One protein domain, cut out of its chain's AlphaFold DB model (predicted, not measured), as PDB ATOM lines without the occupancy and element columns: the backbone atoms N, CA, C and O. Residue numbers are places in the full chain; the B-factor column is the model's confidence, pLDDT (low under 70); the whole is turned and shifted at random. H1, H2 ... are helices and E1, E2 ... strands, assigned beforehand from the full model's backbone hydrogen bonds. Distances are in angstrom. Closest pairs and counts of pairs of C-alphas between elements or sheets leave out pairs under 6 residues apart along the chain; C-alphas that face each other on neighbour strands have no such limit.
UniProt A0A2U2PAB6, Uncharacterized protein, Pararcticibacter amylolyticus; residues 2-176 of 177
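AT A GLANCE: This is residues 2 to 176 of the 177 residues of an uncharacterized protein of Pararcticibacter amylolyticus (UniProt A0A2U2PAB6). A twisted sheet of six strands has H1 and H2, side by side as a helical hairpin, over one face and H3 over the other, while residues 2 to 13 of the long H1 stick out as a free arm. H4 folds back on H3 and grazes the sheet at E6. The 175 printed residues include, in chain order, H1 H2 E1 E2 E3 E4 H3 H4 E5 H5 E6 H6, a mixed class; the sheet's order is E4 E3 E2 E1 E5 E6, all antiparallel. It is compact, with a radius of gyration of the C-alphas of 17.2 A, yet elongated, spanning 62 by 35 by 34 A.

HOW THE PARTS SIT: Start at H1, residues 2 to 34; with its residues 18 to 29 alone it touches H2, residues 44 to 54, opposite ways at a shallow tilt of 10 degrees, the closest C-alphas being those of Ser 22 and Leu 50, 5.9 A apart. Next, E1, residues 66 to 73, E2, 80 to 86, E3, 89 to 96, and E4, 99 to 102, form a meander, each strand the antiparallel neighbour of the one before; within hydrogen-bond range are N 70 and O 83, N 82 and O 93, and N 94 and O 101, each 2.9 A. H2 is on this sheet at a height of 9.3 A. H3, residues 110 to 118, is on the opposite face at a height of 9.8 A, and touches H4, residues 121 to 131, in a helical hairpin, where the C-alphas of Leu 115 and Ile 124 come closest, 6.7 A. E5, residues 139 to 147, is the antiparallel neighbour of E1, with N 69 and O 143 at 2.9 A, and of E6, residues 158 to 166, with N 144 and O 161 at 2.9 A. H1 is on the same face as H2, at a height of 11.7 A, over E5 and E6. H5, residues 154 to 157, only just touches H1, with 3 pairs of C-alphas within 8 A, the closest those of Ala 27 and Leu 155, 7.0 A, meeting residues 23 to 27 of H1 alone. H6, residues 171 to 174, is close to H3 but not clearly touching. Every O i to N i+4 pair is within hydrogen-bond range in H2, H3 and H4, and 25 of 29 in H1; H5 and H6 are too short for one.

IN THESE COORDINATES: Find C-alpha 2 at (20.442, -11.962, -8.097); H1 runs 50.4 A to C-alpha 34 at (-0.400, 1.754, 35.639). E5 and E6 each measure 26.3 A, and H6 ends at C-alpha 174 at (-7.743, -29.956, 33.873).

THE WHOLE: The C-alphas of Arg 2 and Glu 130 are the farthest apart, 63.6 A. The printed part has no cut, and the link from H2 to E1 is long. Confidence is under 70 at residues 2 to 19, 106, 133 to 136, 149 to 156 and 176.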
ATOM      1  N   ARG A   2      21.871 -11.709  -8.411       44.62
ATOM      2  CA  ARG A   2      20.442 -11.962  -8.097       44.62
ATOM      3  C   ARG A   2      20.185 -12.740  -6.790       44.62
ATOM      4  O   ARG A   2      19.207 -12.460  -6.114       44.62
ATOM      5  N   VAL A   3      21.082 -13.651  -6.398       50.75
ATOM      6  CA  VAL A   3      20.951 -14.437  -5.150       50.75
ATOM      7  C   VAL A   3      21.223 -13.594  -3.894       50.75
ATOM      8  O   VAL A   3      20.539 -13.768  -2.898       50.75
ATOM      9  N   LEU A   4      22.150 -12.629  -3.960       48.12
ATOM     10  CA  LEU A   4      22.495 -11.732  -2.843       48.12
ATOM     11  C   LEU A   4      21.383 -10.721  -2.509       48.12
ATOM     12  O   LEU A   4      21.236 -10.320  -1.361       48.12
ATOM     13  N   ILE A   5      20.586 -10.323  -3.506       54.62
ATOM     14  CA  ILE A   5      19.473  -9.378  -3.320       54.62
ATOM     15  C   ILE A   5      18.281 -10.072  -2.641       54.62
ATOM     16  O   ILE A   5      17.621  -9.468  -1.798       54.62
ATOM     17  N   LEU A   6      18.036 -11.353  -2.949       47.66
ATOM     18  CA  LEU A   6      16.967 -12.126  -2.308       47.66
ATOM     19  C   LEU A   6      17.253 -12.383  -0.823       47.66
ATOM     20  O   LEU A   6      16.359 -12.228   0.006       47.66
ATOM     21  N   SER A   7      18.494 -12.728  -0.467       51.47
ATOM     22  CA  SER A   7      18.874 -12.938   0.934       51.47
ATOM     23  C   SER A   7      18.821 -11.645   1.755       51.47
ATOM     24  O   SER A   7      18.417 -11.690   2.916       51.47
ATOM     25  N   PHE A   8      19.114 -10.486   1.157       50.47
ATOM     26  CA  PHE A   8      18.985  -9.189   1.835       50.47
ATOM     27  C   PHE A   8      17.521  -8.816   2.139       50.47
ATOM     28  O   PHE A   8      17.223  -8.306   3.219       50.47
ATOM     29  N   PHE A   9      16.585  -9.130   1.236       51.16
ATOM     30  CA  PHE A   9      15.150  -8.888   1.452       51.16
ATOM     31  C   PHE A   9      14.546  -9.781   2.545       51.16
ATOM     32  O   PHE A   9      13.753  -9.304   3.355       51.16
ATOM     33  N   VAL A  10      14.948 -11.054   2.616       57.03
ATOM     34  CA  VAL A  10      14.476 -11.969   3.671       57.03
ATOM     35  C   VAL A  10      14.958 -11.511   5.054       57.03
ATOM     36  O   VAL A  10      14.182 -11.530   6.008       57.03
ATOM     37  N   LEU A  11      16.198 -11.022   5.161       52.03
ATOM     38  CA  LEU A  11      16.737 -10.463   6.406       52.03
ATOM     39  C   LEU A  11      15.998  -9.192   6.858       52.03
ATOM     40  O   LEU A  11      15.713  -9.052   8.046       52.03
ATOM     41  N   LEU A  12      15.619  -8.302   5.935       50.62
ATOM     42  CA  LEU A  12      14.854  -7.088   6.255       50.62
ATOM     43  C   LEU A  12      13.420  -7.379   6.727       50.62
ATOM     44  O   LEU A  12      12.900  -6.685   7.600       50.62
ATOM     45  N   CYS A  13      12.768  -8.415   6.192       50.88
ATOM     46  CA  CYS A  13      11.433  -8.805   6.653       50.88
ATOM     47  C   CYS A  13      11.447  -9.386   8.075       50.88
ATOM     48  O   CYS A  13      10.500  -9.163   8.833       50.88
ATOM     49  N   LEU A  14      12.515 -10.096   8.454       50.38
ATOM     50  CA  LEU A  14      12.665 -10.648   9.803       50.38
ATOM     51  C   LEU A  14      12.913  -9.547  10.849       50.38
ATOM     52  O   LEU A  14      12.355  -9.612  11.944       50.38
ATOM     53  N   THR A  15      13.680  -8.503  10.514       50.22
ATOM     54  CA  THR A  15      13.963  -7.394  11.445       50.22
ATOM     55  C   THR A  15      12.767  -6.467  11.651       50.22
ATOM     56  O   THR A  15      12.525  -6.029  12.776       50.22
ATOM     57  N   ALA A  16      11.972  -6.211  10.606       49.78
ATOM     58  CA  ALA A  16      10.773  -5.380  10.715       49.78
ATOM     59  C   ALA A  16       9.707  -6.002  11.636       49.78
ATOM     60  O   ALA A  16       9.024  -5.281  12.359       49.78
ATOM     61  N   GLN A  17       9.579  -7.335  11.658       52.44
ATOM     62  CA  GLN A  17       8.625  -8.017  12.540       52.44
ATOM     63  C   GLN A  17       9.067  -8.010  14.011       52.44
ATOM     64  O   GLN A  17       8.234  -7.726  14.871       52.44
ATOM     65  N   SER A  18      10.355  -8.223  14.315       54.97
ATOM     66  CA  SER A  18      10.863  -8.142  15.702       54.97
ATOM     67  C   SER A  18      10.690  -6.740  16.309       54.97
ATOM     68  O   SER A  18      10.251  -6.594  17.449       54.97
ATOM     69  N   GLN A  19      10.887  -5.673  15.523       58.12
ATOM     70  CA  GLN A  19      10.665  -4.303  16.011       58.12
ATOM     71  C   GLN A  19       9.218  -4.049  16.483       58.12
ATOM     72  O   GLN A  19       8.999  -3.211  17.359       58.12
ATOM     73  N   THR A  20       8.227  -4.790  15.967       76.44
ATOM     74  CA  THR A  20       6.818  -4.611  16.361       76.44
ATOM     75  C   THR A  20       6.463  -5.263  17.695       76.44
ATOM     76  O   THR A  20       5.717  -4.666  18.474       76.44
ATOM     77  N   PHE A  21       6.997  -6.451  18.006       87.62
ATOM     78  CA  PHE A  21       6.674  -7.116  19.270       87.62
ATOM     79  C   PHE A  21       7.352  -6.441  20.456       87.62
ATOM     80  O   PHE A  21       6.712  -6.232  21.484       87.62
ATOM     81  N   SER A  22       8.609  -6.028  20.299       89.69
ATOM     82  CA  SER A  22       9.329  -5.296  21.343       89.69
ATOM     83  C   SER A  22       8.554  -4.055  21.822       89.69
ATOM     84  O   SER A  22       8.411  -3.841  23.025       89.69
ATOM     85  N   ALA A  23       7.965  -3.284  20.900       88.50
ATOM     86  CA  ALA A  23       7.108  -2.144  21.238       88.50
ATOM     87  C   ALA A  23       5.824  -2.566  21.985       88.50
ATOM     88  O   ALA A  23       5.480  -1.964  23.003       88.50
ATOM     89  N   MET A  24       5.146  -3.628  21.531       91.25
ATOM     90  CA  MET A  24       3.975  -4.180  22.231       91.25
ATOM     91  C   MET A  24       4.324  -4.638  23.652       91.25
ATOM     92  O   MET A  24       3.574  -4.364  24.584       91.25
ATOM     93  N   SER A  25       5.475  -5.286  23.842       94.38
ATOM     94  CA  SER A  25       5.924  -5.759  25.153       94.38
ATOM     95  C   SER A  25       6.121  -4.608  26.144       94.38
ATOM     96  O   SER A  25       5.669  -4.698  27.291       94.38
ATOM     97  N   TRP A  26       6.705  -3.495  25.688       94.12
ATOM     98  CA  TRP A  26       6.818  -2.269  26.482       94.12
ATOM     99  C   TRP A  26       5.457  -1.660  26.825       94.12
ATOM    100  O   TRP A  26       5.236  -1.271  27.971       94.12
ATOM    101  N   ALA A  27       4.521  -1.615  25.875       93.69
ATOM    102  CA  ALA A  27       3.174  -1.112  26.142       93.69
ATOM    103  C   ALA A  27       2.438  -1.966  27.185       93.69
ATOM    104  O   ALA A  27       1.827  -1.424  28.103       93.69
ATOM    105  N   VAL A  28       2.570  -3.296  27.105       95.88
ATOM    106  CA  VAL A  28       2.047  -4.217  28.125       95.88
ATOM    107  C   VAL A  28       2.683  -3.948  29.487       95.88
ATOM    108  O   VAL A  28       1.966  -3.856  30.477       95.88
ATOM    109  N   SER A  29       4.008  -3.790  29.546       95.81
ATOM    110  CA  SER A  29       4.745  -3.496  30.786       95.81
ATOM    111  C   SER A  29       4.238  -2.226  31.479       95.81
ATOM    112  O   SER A  29       3.959  -2.240  32.684       95.81
ATOM    113  N   ASN A  30       4.073  -1.147  30.707       94.81
ATOM    114  CA  ASN A  30       3.574   0.133  31.203       94.81
ATOM    115  C   ASN A  30       2.122   0.010  31.670       94.81
ATOM    116  O   ASN A  30       1.814   0.380  32.801       94.81
ATOM    117  N   TYR A  31       1.257  -0.604  30.858       95.62
ATOM    118  CA  TYR A  31      -0.144  -0.808  31.218       95.62
ATOM    119  C   TYR A  31      -0.289  -1.636  32.501       95.62
ATOM    120  O   TYR A  31      -1.045  -1.272  33.400       95.62
ATOM    121  N   GLN A  32       0.448  -2.745  32.629       96.25
ATOM    122  CA  GLN A  32       0.418  -3.599  33.820       96.25
ATOM    123  C   GLN A  32       0.865  -2.846  35.085       96.25
ATOM    124  O   GLN A  32       0.361  -3.131  36.174       96.25
ATOM    125  N   LEU A  33       1.795  -1.893  34.956       95.19
ATOM    126  CA  LEU A  33       2.239  -1.042  36.058       95.19
ATOM    127  C   LEU A  33       1.178   0.006  36.433       95.19
ATOM    128  O   LEU A  33       0.841   0.140  37.608       95.19
ATOM    129  N   GLU A  34       0.624   0.715  35.447       94.81
ATOM    130  CA  GLU A  34      -0.400   1.754  35.639       94.81
ATOM    131  C   GLU A  34      -1.704   1.184  36.215       94.81
ATOM    132  O   GLU A  34      -2.264   1.729  37.169       94.81
ATOM    133  N   SER A  35      -2.140   0.029  35.704       92.75
ATOM    134  CA  SER A  35      -3.312  -0.719  36.189       92.75
ATOM    135  C   SER A  35      -3.080  -1.434  37.526       92.75
ATOM    136  O   SER A  35      -4.004  -2.038  38.071       92.75
ATOM    137  N   ARG A  36      -1.860  -1.375  38.085       93.31
ATOM    138  CA  ARG A  36      -1.455  -2.025  39.351       93.31
ATOM    139  C   ARG A  36      -1.607  -3.551  39.357       93.31
ATOM    140  O   ARG A  36      -1.597  -4.191  40.418       93.31
ATOM    141  N   VAL A  37      -1.712  -4.152  38.174       93.06
ATOM    142  CA  VAL A  37      -1.646  -5.602  37.978       93.06
ATOM    143  C   VAL A  37      -0.257  -6.097  38.387       93.06
ATOM    144  O   VAL A  37      -0.149  -6.982  39.244       93.06
ATOM    145  N   ARG A  38       0.794  -5.426  37.903       92.25
ATOM    146  CA  ARG A  38       2.190  -5.581  38.337       92.25
ATOM    147  C   ARG A  38       2.546  -4.518  39.387       92.25
ATOM    148  O   ARG A  38       2.003  -3.417  39.390       92.25
ATOM    149  N   LYS A  39       3.471  -4.843  40.297       88.00
ATOM    150  CA  LYS A  39       4.029  -3.894  41.281       88.00
ATOM    151  C   LYS A  39       5.240  -3.144  40.705       88.00
ATOM    152  O   LYS A  39       5.904  -3.644  39.802       88.00
ATOM    153  N   ILE A  40       5.552  -1.973  41.272       87.25
ATOM    154  CA  ILE A  40       6.789  -1.235  40.970       87.25
ATOM    155  C   ILE A  40       8.001  -2.123  41.288       87.25
ATOM    156  O   ILE A  40       8.056  -2.749  42.345       87.25
ATOM    157  N   GLY A  41       8.962  -2.163  40.367       88.94
ATOM    158  CA  GLY A  41      10.168  -2.978  40.460       88.94
ATOM    159  C   GLY A  41      10.645  -3.446  39.082       88.94
ATOM    160  O   GLY A  41      10.049  -3.051  38.068       88.94
ATOM    161  N   PRO A  42      11.695  -4.287  39.037       89.38
ATOM    162  CA  PRO A  42      12.187  -4.883  37.798       89.38
ATOM    163  C   PRO A  42      11.066  -5.593  37.039       89.38
ATOM    164  O   PRO A  42      10.283  -6.343  37.628       89.38
ATOM    165  N   ASP A  43      10.984  -5.362  35.731       94.31
ATOM    166  CA  ASP A  43      10.017  -6.044  34.877       94.31
ATOM    167  C   ASP A  43      10.651  -7.260  34.206       94.31
ATOM    168  O   ASP A  43      11.008  -7.253  33.025       94.31
ATOM    169  N   ARG A  44      10.781  -8.329  34.994       94.12
ATOM    170  CA  ARG A  44      11.345  -9.591  34.510       94.12
ATOM    171  C   ARG A  44      10.521 -10.189  33.367       94.12
ATOM    172  O   ARG A  44      11.093 -10.851  32.509       94.12
ATOM    173  N   TYR A  45       9.209  -9.946  33.324       96.38
ATOM    174  CA  TYR A  45       8.357 -10.424  32.238       96.38
ATOM    175  C   TYR A  45       8.695  -9.725  30.922       96.38
ATOM    176  O   TYR A  45       8.967 -10.396  29.927       96.38
ATOM    177  N   ASN A  46       8.790  -8.393  30.925       97.25
ATOM    178  CA  ASN A  46       9.213  -7.639  29.746       97.25
ATOM    179  C   ASN A  46      10.628  -8.032  29.291       97.25
ATOM    180  O   ASN A  46      10.848  -8.271  28.107       97.25
ATOM    181  N   GLU A  47      11.582  -8.167  30.217       96.38
ATOM    182  CA  GLU A  47      12.945  -8.612  29.890       96.38
ATOM    183  C   GLU A  47      12.963  -9.982  29.196       96.38
ATOM    184  O   GLU A  47      13.668 -10.173  28.201       96.38
ATOM    185  N   VAL A  48      12.183 -10.943  29.701       96.88
ATOM    186  CA  VAL A  48      12.084 -12.285  29.117       96.88
ATOM    187  C   VAL A  48      11.386 -12.252  27.760       96.88
ATOM    188  O   VAL A  48      11.867 -12.888  26.824       96.88
ATOM    189  N   ARG A  49      10.322 -11.459  27.610       97.06
ATOM    190  CA  ARG A  49       9.637 -11.234  26.330       97.06
ATOM    191  C   ARG A  49      10.570 -10.669  25.256       97.06
ATOM    192  O   ARG A  49      10.565 -11.171  24.136       97.06
ATOM    193  N   LEU A  50      11.421  -9.696  25.592       95.62
ATOM    194  CA  LEU A  50      12.406  -9.131  24.658       95.62
ATOM    195  C   LEU A  50      13.497 -10.142  24.271       95.62
ATOM    196  O   LEU A  50      13.904 -10.200  23.110       95.62
ATOM    197  N   LYS A  51      13.950 -10.980  25.214       96.00
ATOM    198  CA  LYS A  51      14.870 -12.092  24.906       96.00
ATOM    199  C   LYS A  51      14.210 -13.142  24.015       96.00
ATOM    200  O   LYS A  51      14.864 -13.693  23.143       96.00
ATOM    201  N   LEU A  52      12.928 -13.430  24.226       95.25
ATOM    202  CA  LEU A  52      12.193 -14.374  23.392       95.25
ATOM    203  C   LEU A  52      11.993 -13.836  21.965       95.25
ATOM    204  O   LEU A  52      12.123 -14.586  20.995       95.25
ATOM    205  N   ASP A  53      11.719 -12.536  21.836       94.25
ATOM    206  CA  ASP A  53      11.598 -11.852  20.546       94.25
ATOM    207  C   ASP A  53      12.912 -11.860  19.757       94.25
ATOM    208  O   ASP A  53      12.912 -12.171  18.567       94.25
ATOM    209  N   SER A  54      14.051 -11.625  20.421       92.88
ATOM    210  CA  SER A  54      15.365 -11.645  19.760       92.88
ATOM    211  C   SER A  54      15.760 -13.026  19.215       92.88
ATOM    212  O   SER A  54      16.568 -13.114  18.292       92.88
ATOM    213  N   LEU A  55      15.141 -14.102  19.717       92.50
ATOM    214  CA  LEU A  55      15.259 -15.460  19.171       92.50
ATOM    215  C   LEU A  55      14.348 -15.710  17.952       92.50
ATOM    216  O   LEU A  55      14.306 -16.828  17.437       92.50
ATOM    217  N   GLY A  56      13.572 -14.715  17.511       90.56
ATOM    218  CA  GLY A  56      12.645 -14.820  16.381       90.56
ATOM    219  C   GLY A  56      11.420 -15.700  16.652       90.56
ATOM    220  O   GLY A  56      10.704 -16.071  15.720       90.56
ATOM    221  N   LYS A  57      11.156 -16.049  17.918       91.88
ATOM    222  CA  LYS A  57      10.080 -16.975  18.315       91.88
ATOM    223  C   LYS A  57       8.678 -16.355  18.278       91.88
ATOM    224  O   LYS A  57       7.695 -17.079  18.395       91.88
ATOM    225  N   LEU A  58       8.580 -15.039  18.081       92.44
ATOM    226  CA  LEU A  58       7.333 -14.270  18.162       92.44
ATOM    227  C   LEU A  58       6.896 -13.666  16.822       92.44
ATOM    228  O   LEU A  58       6.071 -12.756  16.780       92.44
ATOM    229  N   CYS A  59       7.371 -14.215  15.700       88.69
ATOM    230  CA  CYS A  59       7.006 -13.748  14.355       88.69
ATOM    231  C   CYS A  59       5.492 -13.813  14.064       88.69
ATOM    232  O   CYS A  59       4.985 -13.103  13.194       88.69
ATOM    233  N   PHE A  60       4.745 -14.651  14.789       91.06
ATOM    234  CA  PHE A  60       3.290 -14.749  14.682       91.06
ATOM    235  C   PHE A  60       2.558 -13.627  15.432       91.06
ATOM    236  O   PHE A  60       1.416 -13.313  15.094       91.06
ATOM    237  N   ALA A  61       3.195 -12.982  16.415       90.25
ATOM    238  CA  ALA A  61       2.532 -12.028  17.296       90.25
ATOM    239  C   ALA A  61       1.972 -10.821  16.531       90.25
ATOM    240  O   ALA A  61       0.936 -10.275  16.901       90.25
ATOM    241  N   GLY A  62       2.611 -10.443  15.419       84.44
ATOM    242  CA  GLY A  62       2.175  -9.385  14.510       84.44
ATOM    243  C   GLY A  62       0.979  -9.740  13.612       84.44
ATOM    244  O   GLY A  62       0.307  -8.825  13.152       84.44
ATOM    245  N   LYS A  63       0.676 -11.027  13.400       86.75
ATOM    246  CA  LYS A  63      -0.185 -11.520  12.302       86.75
ATOM    247  C   LYS A  63      -1.683 -11.611  12.619       86.75
ATOM    248  O   LYS A  63      -2.456 -11.995  11.751       86.75
ATOM    249  N   SER A  64      -2.079 -11.286  13.845       88.44
ATOM    250  CA  SER A  64      -3.468 -11.316  14.305       88.44
ATOM    251  C   SER A  64      -3.857 -10.000  14.964       88.44
ATOM    252  O   SER A  64      -2.988  -9.315  15.517       88.44
ATOM    253  N   ASP A  65      -5.150  -9.682  14.949       90.44
ATOM    254  CA  ASP A  65      -5.711  -8.508  15.623       90.44
ATOM    255  C   ASP A  65      -5.665  -8.652  17.142       90.44
ATOM    256  O   ASP A  65      -5.568  -7.654  17.847       90.44
ATOM    257  N   THR A  66      -5.696  -9.879  17.662       93.88
ATOM    258  CA  THR A  66      -5.650 -10.131  19.103       93.88
ATOM    259  C   THR A  66      -4.451 -10.990  19.465       93.88
ATOM    260  O   THR A  66      -4.171 -11.989  18.806       93.88
ATOM    261  N   LEU A  67      -3.736 -10.599  20.517       96.38
ATOM    262  CA  LEU A  67      -2.655 -11.371  21.118       96.38
ATOM    263  C   LEU A  67      -2.950 -11.565  22.602       96.38
ATOM    264  O   LEU A  67      -3.287 -10.609  23.297       96.38
ATOM    265  N   TYR A  68      -2.778 -12.788  23.079       97.94
ATOM    266  CA  TYR A  68      -2.931 -13.149  24.478       97.94
ATOM    267  C   TYR A  68      -1.570 -13.476  25.076       97.94
ATOM    268  O   TYR A  68      -0.717 -14.085  24.424       97.94
ATOM    269  N   ILE A  69      -1.377 -13.055  26.318       97.94
ATOM    270  CA  ILE A  69      -0.186 -13.306  27.118       97.94
ATOM    271  C   ILE A  69      -0.669 -13.766  28.491       97.94
ATOM    272  O   ILE A  69      -1.471 -13.082  29.121       97.94
ATOM    273  N   MET A  70      -0.184 -14.908  28.960       97.50
ATOM    274  CA  MET A  70      -0.299 -15.327  30.354       97.50
ATOM    275  C   MET A  70       1.095 -15.557  30.908       97.50
ATOM    276  O   MET A  70       1.894 -16.245  30.276       97.50
ATOM    277  N   GLU A  71       1.375 -14.986  32.073       96.81
ATOM    278  CA  GLU A  71       2.687 -15.007  32.715       96.81
ATOM    279  C   GLU A  71       2.516 -15.269  34.217       96.81
ATOM    280  O   GLU A  71       1.699 -14.635  34.883       96.81
ATOM    281  N   SER A  72       3.302 -16.196  34.753       94.69
ATOM    282  CA  SER A  72       3.383 -16.502  36.180       94.69
ATOM    283  C   SER A  72       4.842 -16.671  36.583       94.69
ATOM    284  O   SER A  72       5.693 -17.006  35.757       94.69
ATOM    285  N   THR A  73       5.144 -16.428  37.854       91.38
ATOM    286  CA  THR A  73       6.464 -16.690  38.430       91.38
ATOM    287  C   THR A  73       6.303 -17.676  39.571       91.38
ATOM    288  O   THR A  73       5.572 -17.402  40.526       91.38
ATOM    289  N   SER A  74       7.016 -18.796  39.498       84.81
ATOM    290  CA  SER A  74       7.143 -19.712  40.626       84.81
ATOM    291  C   SER A  74       7.860 -19.002  41.772       84.81
ATOM    292  O   SER A  74       8.973 -18.496  41.606       84.81
ATOM    293  N   VAL A  75       7.216 -18.959  42.938       78.44
ATOM    294  CA  VAL A  75       7.776 -18.335  44.145       78.44
ATOM    295  C   VAL A  75       9.020 -19.089  44.621       78.44
ATOM    296  O   VAL A  75       9.970 -18.462  45.082       78.44
ATOM    297  N   GLU A  76       9.035 -20.413  44.471       80.94
ATOM    298  CA  GLU A  76      10.115 -21.275  44.958       80.94
ATOM    299  C   GLU A  76      11.360 -21.211  44.073       80.94
ATOM    300  O   GLU A  76      12.471 -21.020  44.564       80.94
ATOM    301  N   SER A  77      11.190 -21.367  42.757       83.94
ATOM    302  CA  SER A  77      12.320 -21.474  41.826       83.94
ATOM    303  C   SER A  77      12.684 -20.149  41.154       83.94
ATOM    304  O   SER A  77      13.734 -20.050  40.515       83.94
ATOM    305  N   GLY A  78      11.819 -19.132  41.252       87.12
ATOM    306  CA  GLY A  78      11.946 -17.880  40.506       87.12
ATOM    307  C   GLY A  78      11.802 -18.049  38.987       87.12
ATOM    308  O   GLY A  78      12.125 -17.109  38.246       87.12
ATOM    309  N   GLU A  79      11.361 -19.234  38.545       92.62
ATOM    310  CA  GLU A  79      11.089 -19.588  37.155       92.62
ATOM    311  C   GLU A  79       9.848 -18.856  36.658       92.62
ATOM    312  O   GLU A  79       8.807 -18.846  37.314       92.62
ATOM    313  N   ILE A  80       9.958 -18.262  35.473       94.62
ATOM    314  CA  ILE A  80       8.820 -17.668  34.775       94.62
ATOM    315  C   ILE A  80       8.200 -18.740  33.893       94.62
ATOM    316  O   ILE A  80       8.911 -19.344  33.096       94.62
ATOM    317  N   ILE A  81       6.891 -18.939  34.006       94.38
ATOM    318  CA  ILE A  81       6.089 -19.802  33.136       94.38
ATOM    319  C   ILE A  81       5.154 -18.898  32.346       94.38
ATOM    320  O   ILE A  81       4.489 -18.035  32.925       94.38
ATOM    321  N   ALA A  82       5.110 -19.066  31.027       96.19
ATOM    322  CA  ALA A  82       4.318 -18.196  30.181       96.19
ATOM    323  C   ALA A  82       3.792 -18.872  28.914       96.19
ATOM    324  O   ALA A  82       4.391 -19.792  28.357       96.19
ATOM    325  N   SER A  83       2.666 -18.346  28.439       97.19
ATOM    326  CA  SER A  83       2.043 -18.686  27.165       97.19
ATOM    327  C   SER A  83       1.748 -17.392  26.417       97.19
ATOM    328  O   SER A  83       1.116 -16.489  26.966       97.19
ATOM    329  N   ILE A  84       2.188 -17.297  25.164       97.12
ATOM    330  CA  ILE A  84       1.867 -16.190  24.254       97.12
ATOM    331  C   ILE A  84       1.213 -16.792  23.021       97.12
ATOM    332  O   ILE A  84       1.792 -17.674  22.384       97.12
ATOM    333  N   TRP A  85       0.012 -16.342  22.666       96.75
ATOM    334  CA  TRP A  85      -0.714 -16.944  21.553       96.75
ATOM    335  C   TRP A  85      -1.699 -16.007  20.867       96.75
ATOM    336  O   TRP A  85      -2.140 -14.995  21.409       96.75
ATOM    337  N   ASN A  86      -2.030 -16.368  19.634       96.06
ATOM    338  CA  ASN A  86      -3.137 -15.840  18.857       96.06
ATOM    339  C   ASN A  86      -3.673 -16.934  17.917       96.06
ATOM    340  O   ASN A  86      -3.245 -18.084  17.973       96.06
ATOM    341  N   ASN A  87      -4.587 -16.580  17.016       94.56
ATOM    342  CA  ASN A  87      -5.156 -17.529  16.051       94.56
ATOM    343  C   ASN A  87      -4.166 -18.042  14.979       94.56
ATOM    344  O   ASN A  87      -4.509 -18.956  14.236       94.56
ATOM    345  N   THR A  88      -2.966 -17.464  14.866       94.19
ATOM    346  CA  THR A  88      -1.934 -17.866  13.889       94.19
ATOM    347  C   THR A  88      -0.783 -18.660  14.503       94.19
ATOM    348  O   THR A  88       0.011 -19.243  13.765       94.19
ATOM    349  N   GLY A  89      -0.653 -18.671  15.830       94.38
ATOM    350  CA  GLY A  89       0.449 -19.340  16.506       94.38
ATOM    351  C   GLY A  89       0.377 -19.234  18.022       94.38
ATOM    352  O   GLY A  89      -0.277 -18.352  18.579       94.38
ATOM    353  N   ARG A  90       1.083 -20.147  18.685       95.19
ATOM    354  CA  ARG A  90       1.204 -20.231  20.138       95.19
ATOM    355  C   ARG A  90       2.628 -20.615  20.504       95.19
ATOM    356  O   ARG A  90       3.247 -21.426  19.819       95.19
ATOM    357  N   ILE A  91       3.123 -20.051  21.596       95.38
ATOM    358  CA  ILE A  91       4.349 -20.496  22.243       95.38
ATOM    359  C   ILE A  91       4.122 -20.612  23.742       95.38
ATOM    360  O   ILE A  91       3.615 -19.691  24.378       95.38
ATOM    361  N   ASN A  92       4.522 -21.755  24.278       96.19
ATOM    362  CA  ASN A  92       4.554 -22.053  25.698       96.19
ATOM    363  C   ASN A  92       6.026 -22.167  26.098       96.19
ATOM    364  O   ASN A  92       6.817 -22.795  25.381       96.19
ATOM    365  N   TYR A  93       6.418 -21.522  27.190       95.75
ATOM    366  CA  TYR A  93       7.797 -21.570  27.646       95.75
ATOM    367  C   TYR A  93       7.919 -21.423  29.153       95.75
ATOM    368  O   TYR A  93       7.104 -20.772  29.809       95.75
ATOM    369  N   SER A  94       9.015 -21.963  29.677       95.75
ATOM    370  CA  SER A  94       9.558 -21.523  30.948       95.75
ATOM    371  C   SER A  94      10.915 -20.858  30.768       95.75
ATOM    372  O   SER A  94      11.647 -21.123  29.808       95.75
ATOM    373  N   TYR A  95      11.242 -19.959  31.686       95.81
ATOM    374  CA  TYR A  95      12.512 -19.258  31.715       95.81
ATOM    375  C   TYR A  95      13.096 -19.275  33.118       95.81
ATOM    376  O   TYR A  95      12.520 -18.715  34.055       95.81
ATOM    377  N   ASN A  96      14.280 -19.869  33.244       94.44
ATOM    378  CA  ASN A  96      15.032 -19.885  34.487       94.44
ATOM    379  C   ASN A  96      16.533 -19.737  34.208       94.44
ATOM    380  O   ASN A  96      17.043 -20.275  33.228       94.44
ATOM    381  N   GLN A  97      17.234 -18.977  35.055       89.69
ATOM    382  CA  GLN A  97      18.696 -18.803  35.020       89.69
ATOM    383  C   GLN A  97      19.295 -18.576  33.615       89.69
ATOM    384  O   GLN A  97      20.317 -19.151  33.253       89.69
ATOM    385  N   GLY A  98      18.662 -17.738  32.789       91.88
ATOM    386  CA  GLY A  98      19.187 -17.414  31.459       91.88
ATOM    387  C   GLY A  98      18.692 -18.308  30.323       91.88
ATOM    388  O   GLY A  98      18.873 -17.937  29.164       91.88
ATOM    389  N   SER A  99      18.037 -19.429  30.629       94.56
ATOM    390  CA  SER A  99      17.692 -20.467  29.654       94.56
ATOM    391  C   SER A  99      16.186 -20.593  29.453       94.56
ATOM    392  O   SER A  99      15.416 -20.563  30.412       94.56
ATOM    393  N   PHE A 100      15.778 -20.769  28.194       95.94
ATOM    394  CA  PHE A 100      14.403 -21.097  27.832       95.94
ATOM    395  C   PHE A 100      14.214 -22.609  27.736       95.94
ATOM    396  O   PHE A 100      15.041 -23.305  27.143       95.94
ATOM    397  N   ARG A 101      13.077 -23.092  28.234       95.25
ATOM    398  CA  ARG A 101      12.520 -24.400  27.874       95.25
ATOM    399  C   ARG A 101      11.216 -24.169  27.132       95.25
ATOM    400  O   ARG A 101      10.398 -23.371  27.576       95.25
ATOM    401  N   PHE A 102      11.042 -24.853  26.010       94.25
ATOM    402  CA  PHE A 102       9.829 -24.796  25.202       94.25
ATOM    403  C   PHE A 102       9.179 -26.170  25.249       94.25
ATOM    404  O   PHE A 102       9.804 -27.145  24.838       94.25
ATOM    405  N   ASP A 103       7.963 -26.245  25.770       83.31
ATOM    406  CA  ASP A 103       7.211 -27.491  25.889       83.31
ATOM    407  C   ASP A 103       5.719 -27.155  25.932       83.31
ATOM    408  O   ASP A 103       5.310 -26.181  26.566       83.31
ATOM    409  N   GLU A 104       4.905 -27.956  25.256       74.06
ATOM    410  CA  GLU A 104       3.449 -27.842  25.305       74.06
ATOM    411  C   GLU A 104       2.895 -28.185  26.694       74.06
ATOM    412  O   GLU A 104       1.884 -27.611  27.102       74.06
ATOM    413  N   ASN A 105       3.607 -29.020  27.456       73.06
ATOM    414  CA  ASN A 105       3.260 -29.378  28.831       73.06
ATOM    415  C   ASN A 105       3.564 -28.253  29.838       73.06
ATOM    416  O   ASN A 105       3.018 -28.244  30.936       73.06
ATOM    417  N   ILE A 106       4.402 -27.274  29.471       69.56
ATOM    418  CA  ILE A 106       4.639 -26.053  30.258       69.56
ATOM    419  C   ILE A 106       3.539 -25.048  29.893       69.56
ATOM    420  O   ILE A 106       3.785 -23.988  29.319       69.56
ATOM    421  N   SER A 107       2.281 -25.410  30.128       73.81
ATOM    422  CA  SER A 107       1.154 -24.552  29.778       73.81
ATOM    423  C   SER A 107       0.107 -24.492  30.877       73.81
ATOM    424  O   SER A 107      -0.054 -25.399  31.685       73.81
ATOM    425  N   PHE A 108      -0.595 -23.364  30.912       89.69
ATOM    426  CA  PHE A 108      -1.819 -23.220  31.687       89.69
ATOM    427  C   PHE A 108      -2.892 -24.159  31.125       89.69
ATOM    428  O   PHE A 108      -2.899 -24.418  29.916       89.69
ATOM    429  N   SER A 109      -3.815 -24.625  31.975       90.38
ATOM    430  CA  SER A 109      -4.847 -25.580  31.552       90.38
ATOM    431  C   SER A 109      -5.658 -25.057  30.366       90.38
ATOM    432  O   SER A 109      -5.852 -23.842  30.205       90.38
ATOM    433  N   LYS A 110      -6.189 -25.956  29.524       91.56
ATOM    434  CA  LYS A 110      -6.981 -25.518  28.361       91.56
ATOM    435  C   LYS A 110      -8.218 -24.743  28.799       91.56
ATOM    436  O   LYS A 110      -8.656 -23.845  28.082       91.56
ATOM    437  N   TYR A 111      -8.762 -25.052  29.976       93.44
ATOM    438  CA  TYR A 111      -9.867 -24.298  30.552       93.44
ATOM    439  C   TYR A 111      -9.490 -22.842  30.851       93.44
ATOM    440  O   TYR A 111     -10.201 -21.939  30.410       93.44
ATOM    441  N   MET A 112      -8.346 -22.589  31.503       94.50
ATOM    442  CA  MET A 112      -7.854 -21.220  31.723       94.50
ATOM    443  C   MET A 112      -7.676 -20.470  30.408       94.50
ATOM    444  O   MET A 112      -8.145 -19.341  30.276       94.50
ATOM    445  N   ILE A 113      -7.052 -21.116  29.420       94.81
ATOM    446  CA  ILE A 113      -6.845 -20.533  28.090       94.81
ATOM    447  C   ILE A 113      -8.182 -20.110  27.469       94.81
ATOM    448  O   ILE A 113      -8.303 -18.972  27.022       94.81
ATOM    449  N   ARG A 114      -9.211 -20.967  27.517       95.94
ATOM    450  CA  ARG A 114     -10.552 -20.648  26.996       95.94
ATOM    451  C   ARG A 114     -11.192 -19.455  27.703       95.94
ATOM    452  O   ARG A 114     -11.789 -18.609  27.039       95.94
ATOM    453  N   LEU A 115     -11.069 -19.369  29.029       97.25
ATOM    454  CA  LEU A 115     -11.601 -18.232  29.785       97.25
ATOM    455  C   LEU A 115     -10.897 -16.922  29.412       97.25
ATOM    456  O   LEU A 115     -11.559 -15.891  29.288       97.25
ATOM    457  N   ILE A 116      -9.581 -16.958  29.182       97.38
ATOM    458  CA  ILE A 116      -8.802 -15.793  28.739       97.38
ATOM    459  C   ILE A 116      -9.136 -15.397  27.300       97.38
ATOM    460  O   ILE A 116      -9.295 -14.209  27.024       97.38
ATOM    461  N   GLU A 117      -9.313 -16.355  26.394       96.81
ATOM    462  CA  GLU A 117      -9.733 -16.078  25.014       96.81
ATOM    463  C   GLU A 117     -11.121 -15.426  24.953       96.81
ATOM    464  O   GLU A 117     -11.329 -14.468  24.207       96.81
ATOM    465  N   ALA A 118     -12.056 -15.888  25.789       97.56
ATOM    466  CA  ALA A 118     -13.369 -15.263  25.954       97.56
ATOM    467  C   ALA A 118     -13.318 -13.946  26.752       97.56
ATOM    468  O   ALA A 118     -14.283 -13.181  26.741       97.56
ATOM    469  N   TRP A 119     -12.201 -13.683  27.438       97.69
ATOM    470  CA  TRP A 119     -12.035 -12.605  28.412       97.69
ATOM    471  C   TRP A 119     -13.138 -12.600  29.484       97.69
ATOM    472  O   TRP A 119     -13.658 -11.553  29.877       97.69
ATOM    473  N   ASP A 120     -13.519 -13.790  29.964       97.88
ATOM    474  CA  ASP A 120     -14.572 -13.959  30.971       97.88
ATOM    475  C   ASP A 120     -14.026 -13.737  32.388       97.88
ATOM    476  O   ASP A 120     -13.840 -14.658  33.187       97.88
ATOM    477  N   VAL A 121     -13.777 -12.468  32.714       96.25
ATOM    478  CA  VAL A 121     -13.260 -12.036  34.024       96.25
ATOM    479  C   VAL A 121     -14.165 -12.490  35.179       96.25
ATOM    480  O   VAL A 121     -13.684 -12.740  36.285       96.25
ATOM    481  N   ARG A 122     -15.480 -12.630  34.943       97.12
ATOM    482  CA  ARG A 122     -16.424 -13.080  35.977       97.12
ATOM    483  C   ARG A 122     -16.243 -14.557  36.289       97.12
ATOM    484  O   ARG A 122     -16.195 -14.901  37.471       97.12
ATOM    485  N   ALA A 123     -16.139 -15.402  35.263       97.00
ATOM    486  CA  ALA A 123     -15.842 -16.817  35.444       97.00
ATOM    487  C   ALA A 123     -14.473 -17.001  36.104       97.00
ATOM    488  O   ALA A 123     -14.391 -17.691  37.110       97.00
ATOM    489  N   ILE A 124     -13.441 -16.291  35.640       96.44
ATOM    490  CA  ILE A 124     -12.091 -16.339  36.227       96.44
ATOM    491  C   ILE A 124     -12.118 -16.003  37.717       96.44
ATOM    492  O   ILE A 124     -11.619 -16.774  38.528       96.44
ATOM    493  N   GLY A 125     -12.758 -14.895  38.100       95.25
ATOM    494  CA  GLY A 125     -12.851 -14.522  39.510       95.25
ATOM    495  C   GLY A 125     -13.692 -15.499  40.338       95.25
ATOM    496  O   GLY A 125     -13.475 -15.625  41.540       95.25
ATOM    497  N   LYS A 126     -14.678 -16.178  39.737       94.88
ATOM    498  CA  LYS A 126     -15.439 -17.239  40.413       94.88
ATOM    499  C   LYS A 126     -14.553 -18.461  40.671       94.88
ATOM    500  O   LYS A 126     -14.481 -18.906  41.809       94.88
ATOM    501  N   GLU A 127     -13.869 -18.937  39.639       93.62
ATOM    502  CA  GLU A 127     -12.946 -20.074  39.695       93.62
ATOM    503  C   GLU A 127     -11.809 -19.826  40.689       93.62
ATOM    504  O   GLU A 127     -11.536 -20.669  41.535       93.62
ATOM    505  N   GLU A 128     -11.216 -18.631  40.667       92.62
ATOM    506  CA  GLU A 128     -10.213 -18.209  41.646       92.62
ATOM    507  C   GLU A 128     -10.748 -18.315  43.081       92.62
ATOM    508  O   GLU A 128     -10.097 -18.897  43.944       92.62
ATOM    509  N   ARG A 129     -11.951 -17.802  43.368       91.12
ATOM    510  CA  ARG A 129     -12.512 -17.850  44.731       91.12
ATOM    511  C   ARG A 129     -12.868 -19.259  45.197       91.12
ATOM    512  O   ARG A 129     -12.795 -19.525  46.391       91.12
ATOM    513  N   GLU A 130     -13.327 -20.112  44.289       89.06
ATOM    514  CA  GLU A 130     -13.827 -21.449  44.624       89.06
ATOM    515  C   GLU A 130     -12.716 -22.509  44.632       89.06
ATOM    516  O   GLU A 130     -12.854 -23.528  45.313       89.06
ATOM    517  N   HIS A 131     -11.631 -22.286  43.883       85.19
ATOM    518  CA  HIS A 131     -10.638 -23.316  43.577       85.19
ATOM    519  C   HIS A 131      -9.182 -22.851  43.626       85.19
ATOM    520  O   HIS A 131      -8.310 -23.659  43.314       85.19
ATOM    521  N   SER A 132      -8.884 -21.601  44.008       78.75
ATOM    522  CA  SER A 132      -7.491 -21.264  44.326       78.75
ATOM    523  C   SER A 132      -7.020 -22.131  45.488       78.75
ATOM    524  O   SER A 132      -7.630 -22.170  46.559       78.75
ATOM    525  N   ASP A 133      -5.969 -22.903  45.233       68.62
ATOM    526  CA  ASP A 133      -5.406 -23.792  46.233       68.62
ATOM    527  C   ASP A 133      -4.562 -22.968  47.211       68.62
ATOM    528  O   ASP A 133      -3.729 -22.159  46.804       68.62
ATOM    529  N   MET A 134      -4.724 -23.211  48.514       59.84
ATOM    530  CA  MET A 134      -3.827 -22.651  49.525       59.84
ATOM    531  C   MET A 134      -2.364 -23.061  49.294       59.84
ATOM    532  O   MET A 134      -1.472 -22.348  49.762       59.84
ATOM    533  N   PHE A 135      -2.112 -24.181  48.607       58.53
ATOM    534  CA  PHE A 135      -0.769 -24.727  48.391       58.53
ATOM    535  C   PHE A 135      -0.083 -24.236  47.105       58.53
ATOM    536  O   PHE A 135       1.143 -24.133  47.099       58.53
ATOM    537  N   ASP A 136      -0.830 -23.848  46.065       69.62
ATOM    538  CA  ASP A 136      -0.289 -23.216  44.851       69.62
ATOM    539  C   ASP A 136      -0.905 -21.826  44.640       69.62
ATOM    540  O   ASP A 136      -1.781 -21.601  43.807       69.62
ATOM    541  N   ASN A 137      -0.386 -20.857  45.397       71.00
ATOM    542  CA  ASN A 137      -0.751 -19.444  45.278       71.00
ATOM    543  C   ASN A 137       0.033 -18.726  44.167       71.00
ATOM    544  O   ASN A 137       0.349 -17.535  44.296       71.00
ATOM    545  N   SER A 138       0.421 -19.430  43.099       86.50
ATOM    546  CA  SER A 138       1.108 -18.780  41.988       86.50
ATOM    547  C   SER A 138       0.204 -17.716  41.363       86.50
ATOM    548  O   SER A 138      -0.947 -17.947  40.988       86.50
ATOM    549  N   ILE A 139       0.731 -16.493  41.303       91.75
ATOM    550  CA  ILE A 139       0.021 -15.344  40.754       91.75
ATOM    551  C   ILE A 139       0.187 -15.366  39.241       91.75
ATOM    552  O   ILE A 139       1.302 -15.233  38.731       91.75
ATOM    553  N   ILE A 140      -0.935 -15.441  38.541       95.00
ATOM    554  CA  ILE A 140      -1.006 -15.373  37.089       95.00
ATOM    555  C   ILE A 140      -1.424 -13.960  36.688       95.00
ATOM    556  O   ILE A 140      -2.393 -13.394  37.201       95.00
ATOM    557  N   ILE A 141      -0.688 -13.382  35.744       97.38
ATOM    558  CA  ILE A 141      -1.073 -12.171  35.031       97.38
ATOM    559  C   ILE A 141      -1.482 -12.584  33.627       97.38
ATOM    560  O   ILE A 141      -0.676 -13.144  32.885       97.38
ATOM    561  N   ALA A 142      -2.722 -12.285  33.256       97.94
ATOM    562  CA  ALA A 142      -3.183 -12.418  31.886       97.94
ATOM    563  C   ALA A 142      -3.355 -11.038  31.255       97.94
ATOM    564  O   ALA A 142      -3.845 -10.095  31.887       97.94
ATOM    565  N   THR A 143      -2.962 -10.917  29.996       98.44
ATOM    566  CA  THR A 143      -3.070  -9.702  29.197       98.44
ATOM    567  C   THR A 143      -3.622 -10.057  27.823       98.44
ATOM    568  O   THR A 143      -3.145 -10.992  27.179       98.44
ATOM    569  N   ARG A 144      -4.603  -9.285  27.357       97.50
ATOM    570  CA  ARG A 144      -5.088  -9.309  25.976       97.50
ATOM    571  C   ARG A 144      -4.745  -7.982  25.319       97.50
ATOM    572  O   ARG A 144      -5.023  -6.920  25.868       97.50
ATOM    573  N   ILE A 145      -4.140  -8.061  24.142       95.56
ATOM    574  CA  ILE A 145      -3.793  -6.918  23.300       95.56
ATOM    575  C   ILE A 145      -4.678  -6.979  22.060       95.56
ATOM    576  O   ILE A 145      -4.654  -7.985  21.353       95.56
ATOM    577  N   ILE A 146      -5.421  -5.914  21.773       93.75
ATOM    578  CA  ILE A 146      -6.257  -5.771  20.579       93.75
ATOM    579  C   ILE A 146      -5.670  -4.657  19.711       93.75
ATOM    580  O   ILE A 146      -5.594  -3.499  20.118       93.75
ATOM    581  N   LYS A 147      -5.265  -4.990  18.491       87.31
ATOM    582  CA  LYS A 147      -4.758  -4.037  17.504       87.31
ATOM    583  C   LYS A 147      -5.929  -3.421  16.752       87.31
ATOM    584  O   LYS A 147      -6.687  -4.110  16.074       87.31
ATOM    585  N   LYS A 148      -6.076  -2.106  16.842       79.62
ATOM    586  CA  LYS A 148      -7.074  -1.338  16.096       79.62
ATOM    587  C   LYS A 148      -6.537  -1.063  14.689       79.62
ATOM    588  O   LYS A 148      -5.444  -0.532  14.526       79.62
ATOM    589  N   MET A 149      -7.325  -1.377  13.656       59.41
ATOM    590  CA  MET A 149      -6.935  -1.187  12.245       59.41
ATOM    591  C   MET A 149      -6.700   0.284  11.837       59.41
ATOM    592  O   MET A 149      -6.138   0.541  10.772       59.41
ATOM    593  N   LYS A 150      -7.125   1.273  12.637       48.03
ATOM    594  CA  LYS A 150      -6.920   2.697  12.327       48.03
ATOM    595  C   LYS A 150      -5.669   3.238  13.010       48.03
ATOM    596  O   LYS A 150      -5.648   3.396  14.222       48.03
ATOM    597  N   GLY A 151      -4.692   3.615  12.186       44.78
ATOM    598  CA  GLY A 151      -3.513   4.370  12.599       44.78
ATOM    599  C   GLY A 151      -2.304   3.478  12.838       44.78
ATOM    600  O   GLY A 151      -1.894   3.268  13.971       44.78
ATOM    601  N   PHE A 152      -1.688   2.991  11.760       44.88
ATOM    602  CA  PHE A 152      -0.391   2.306  11.803       44.88
ATOM    603  C   PHE A 152       0.746   3.319  12.061       44.88
ATOM    604  O   PHE A 152       1.656   3.501  11.253       44.88
ATOM    605  N   LYS A 153       0.659   4.048  13.178       43.44
ATOM    606  CA  LYS A 153       1.739   4.863  13.733       43.44
ATOM    607  C   LYS A 153       1.838   4.582  15.230       43.44
ATOM    608  O   LYS A 153       1.190   5.223  16.044       43.44
ATOM    609  N   GLY A 154       2.695   3.629  15.579       55.12
ATOM    610  CA  GLY A 154       3.129   3.409  16.956       55.12
ATOM    611  C   GLY A 154       2.097   2.738  17.869       55.12
ATOM    612  O   GLY A 154       1.268   1.946  17.429       55.12
ATOM    613  N   LEU A 155       2.218   3.023  19.166       59.06
ATOM    614  CA  LEU A 155       1.503   2.359  20.263       59.06
ATOM    615  C   LEU A 155       0.037   2.806  20.419       59.06
ATOM    616  O   LEU A 155      -0.721   2.152  21.126       59.06
ATOM    617  N   GLU A 156      -0.376   3.882  19.743       62.56
ATOM    618  CA  GLU A 156      -1.722   4.479  19.841       62.56
ATOM    619  C   GLU A 156      -2.834   3.594  19.243       62.56
ATOM    620  O   GLU A 156      -4.017   3.800  19.508       62.56
ATOM    621  N   GLY A 157      -2.460   2.582  18.455       77.88
ATOM    622  CA  GLY A 157      -3.378   1.601  17.875       77.88
ATOM    623  C   GLY A 157      -3.640   0.372  18.753       77.88
ATOM    624  O   GLY A 157      -4.266  -0.567  18.269       77.88
ATOM    625  N   LEU A 158      -3.146   0.322  19.994       87.62
ATOM    626  CA  LEU A 158      -3.306  -0.840  20.875       87.62
ATOM    627  C   LEU A 158      -4.364  -0.582  21.951       87.62
ATOM    628  O   LEU A 158      -4.303   0.409  22.672       87.62
ATOM    629  N   ASP A 159      -5.312  -1.506  22.078       92.31
ATOM    630  CA  ASP A 159      -6.110  -1.685  23.288       92.31
ATOM    631  C   ASP A 159      -5.455  -2.770  24.136       92.31
ATOM    632  O   ASP A 159      -5.151  -3.847  23.618       92.31
ATOM    633  N   ILE A 160      -5.207  -2.496  25.410       95.25
ATOM    634  CA  ILE A 160      -4.578  -3.455  26.317       95.25
ATOM    635  C   ILE A 160      -5.482  -3.601  27.525       95.25
ATOM    636  O   ILE A 160      -5.849  -2.621  28.165       95.25
ATOM    637  N   GLU A 161      -5.798  -4.844  27.851       97.44
ATOM    638  CA  GLU A 161      -6.503  -5.200  29.070       97.44
ATOM    639  C   GLU A 161      -5.668  -6.229  29.823       97.44
ATOM    640  O   GLU A 161      -5.054  -7.112  29.220       97.44
ATOM    641  N   SER A 162      -5.631  -6.134  31.151       97.88
ATOM    642  CA  SER A 162      -4.898  -7.091  31.970       97.88
ATOM    643  C   SER A 162      -5.594  -7.358  33.294       97.88
ATOM    644  O   SER A 162      -6.150  -6.453  33.913       97.88
ATOM    645  N   ILE A 163      -5.532  -8.613  33.723       97.62
ATOM    646  CA  ILE A 163      -6.066  -9.090  34.994       97.62
ATOM    647  C   ILE A 163      -4.998  -9.893  35.732       97.62
ATOM    648  O   ILE A 163      -4.098 -10.474  35.122       97.62
ATOM    649  N   LYS A 164      -5.115  -9.922  37.056       96.00
ATOM    650  CA  LYS A 164      -4.289 -10.729  37.953       96.00
ATOM    651  C   LYS A 164      -5.199 -11.642  38.755       96.00
ATOM    652  O   LYS A 164      -6.178 -11.141  39.302       96.00
ATOM    653  N   PHE A 165      -4.845 -12.914  38.842       94.62
ATOM    654  CA  PHE A 165      -5.579 -13.911  39.615       94.62
ATOM    655  C   PHE A 165      -4.635 -15.013  40.111       94.62
ATOM    656  O   PHE A 165      -3.529 -15.173  39.587       94.62
ATOM    657  N   LEU A 166      -5.044 -15.750  41.136       92.50
ATOM    658  CA  LEU A 166      -4.349 -16.943  41.617       92.50
ATOM    659  C   LEU A 166      -4.632 -18.145  40.717       92.50
ATOM    660  O   LEU A 166      -5.724 -18.272  40.162       92.50
ATOM    661  N   ASN A 167      -3.657 -19.044  40.606       90.00
ATOM    662  CA  ASN A 167      -3.855 -20.325  39.944       90.00
ATOM    663  C   ASN A 167      -5.054 -21.079  40.555       90.00
ATOM    664  O   ASN A 167      -5.185 -21.182  41.771       90.00
ATOM    665  N   PHE A 168      -5.936 -21.588  39.695       91.00
ATOM    666  CA  PHE A 168      -7.158 -22.322  40.059       91.00
ATOM    667  C   PHE A 168      -7.246 -23.684  39.350       91.00
ATOM    668  O   PHE A 168      -8.333 -24.183  39.038       91.00
ATOM    669  N   PHE A 169      -6.090 -24.267  39.019       86.94
ATOM    670  CA  PHE A 169      -6.014 -25.587  38.398       86.94
ATOM    671  C   PHE A 169      -6.754 -26.625  39.248       86.94
ATOM    672  O   PHE A 169      -6.590 -26.688  40.465       86.94
ATOM    673  N   LYS A 170      -7.543 -27.480  38.595       86.19
ATOM    674  CA  LYS A 170      -8.275 -28.561  39.251       86.19
ATOM    675  C   LYS A 170      -8.077 -29.865  38.493       86.19
ATOM    676  O   LYS A 170      -8.565 -29.999  37.376       86.19
ATOM    677  N   GLN A 171      -7.472 -30.865  39.137       81.56
ATOM    678  CA  GLN A 171      -7.148 -32.161  38.517       81.56
ATOM    679  C   GLN A 171      -8.342 -32.835  37.816       81.56
ATOM    680  O   GLN A 171      -8.187 -33.365  36.725       81.56
ATOM    681  N   GLU A 172      -9.542 -32.801  38.406       85.19
ATOM    682  CA  GLU A 172     -10.746 -33.423  37.821       85.19
ATOM    683  C   GLU A 172     -11.156 -32.813  36.473       85.19
ATOM    684  O   GLU A 172     -11.719 -33.505  35.628       85.19
ATOM    685  N   ARG A 173     -10.903 -31.513  36.288       86.44
ATOM    686  CA  ARG A 173     -11.267 -30.758  35.084       86.44
ATOM    687  C   ARG A 173     -10.101 -30.672  34.104       86.44
ATOM    688  O   ARG A 173     -10.297 -30.847  32.909       86.44
ATOM    689  N   ASP A 174      -8.921 -30.370  34.630       84.44
ATOM    690  CA  ASP A 174      -7.743 -29.956  33.873       84.44
ATOM    691  C   ASP A 174      -6.699 -31.081  33.737       84.44
ATOM    692  O   ASP A 174      -5.782 -30.979  32.935       84.44
ATOM    693  N   GLY A 175      -6.805 -32.161  34.517       71.81
ATOM    694  CA  GLY A 175      -5.816 -33.244  34.552       71.81
ATOM    695  C   GLY A 175      -5.957 -34.299  33.451       71.81
ATOM    696  O   GLY A 175      -5.150 -35.222  33.400       71.81
ATOM    697  N   MET A 176      -6.988 -34.192  32.606       63.81
ATOM    698  CA  MET A 176      -7.172 -35.029  31.408       63.81
ATOM    699  C   MET A 176      -6.792 -34.292  30.114       63.81
ATOM    700  O   MET A 176      -7.110 -34.776  29.025       63.81
TER     701      MET A 176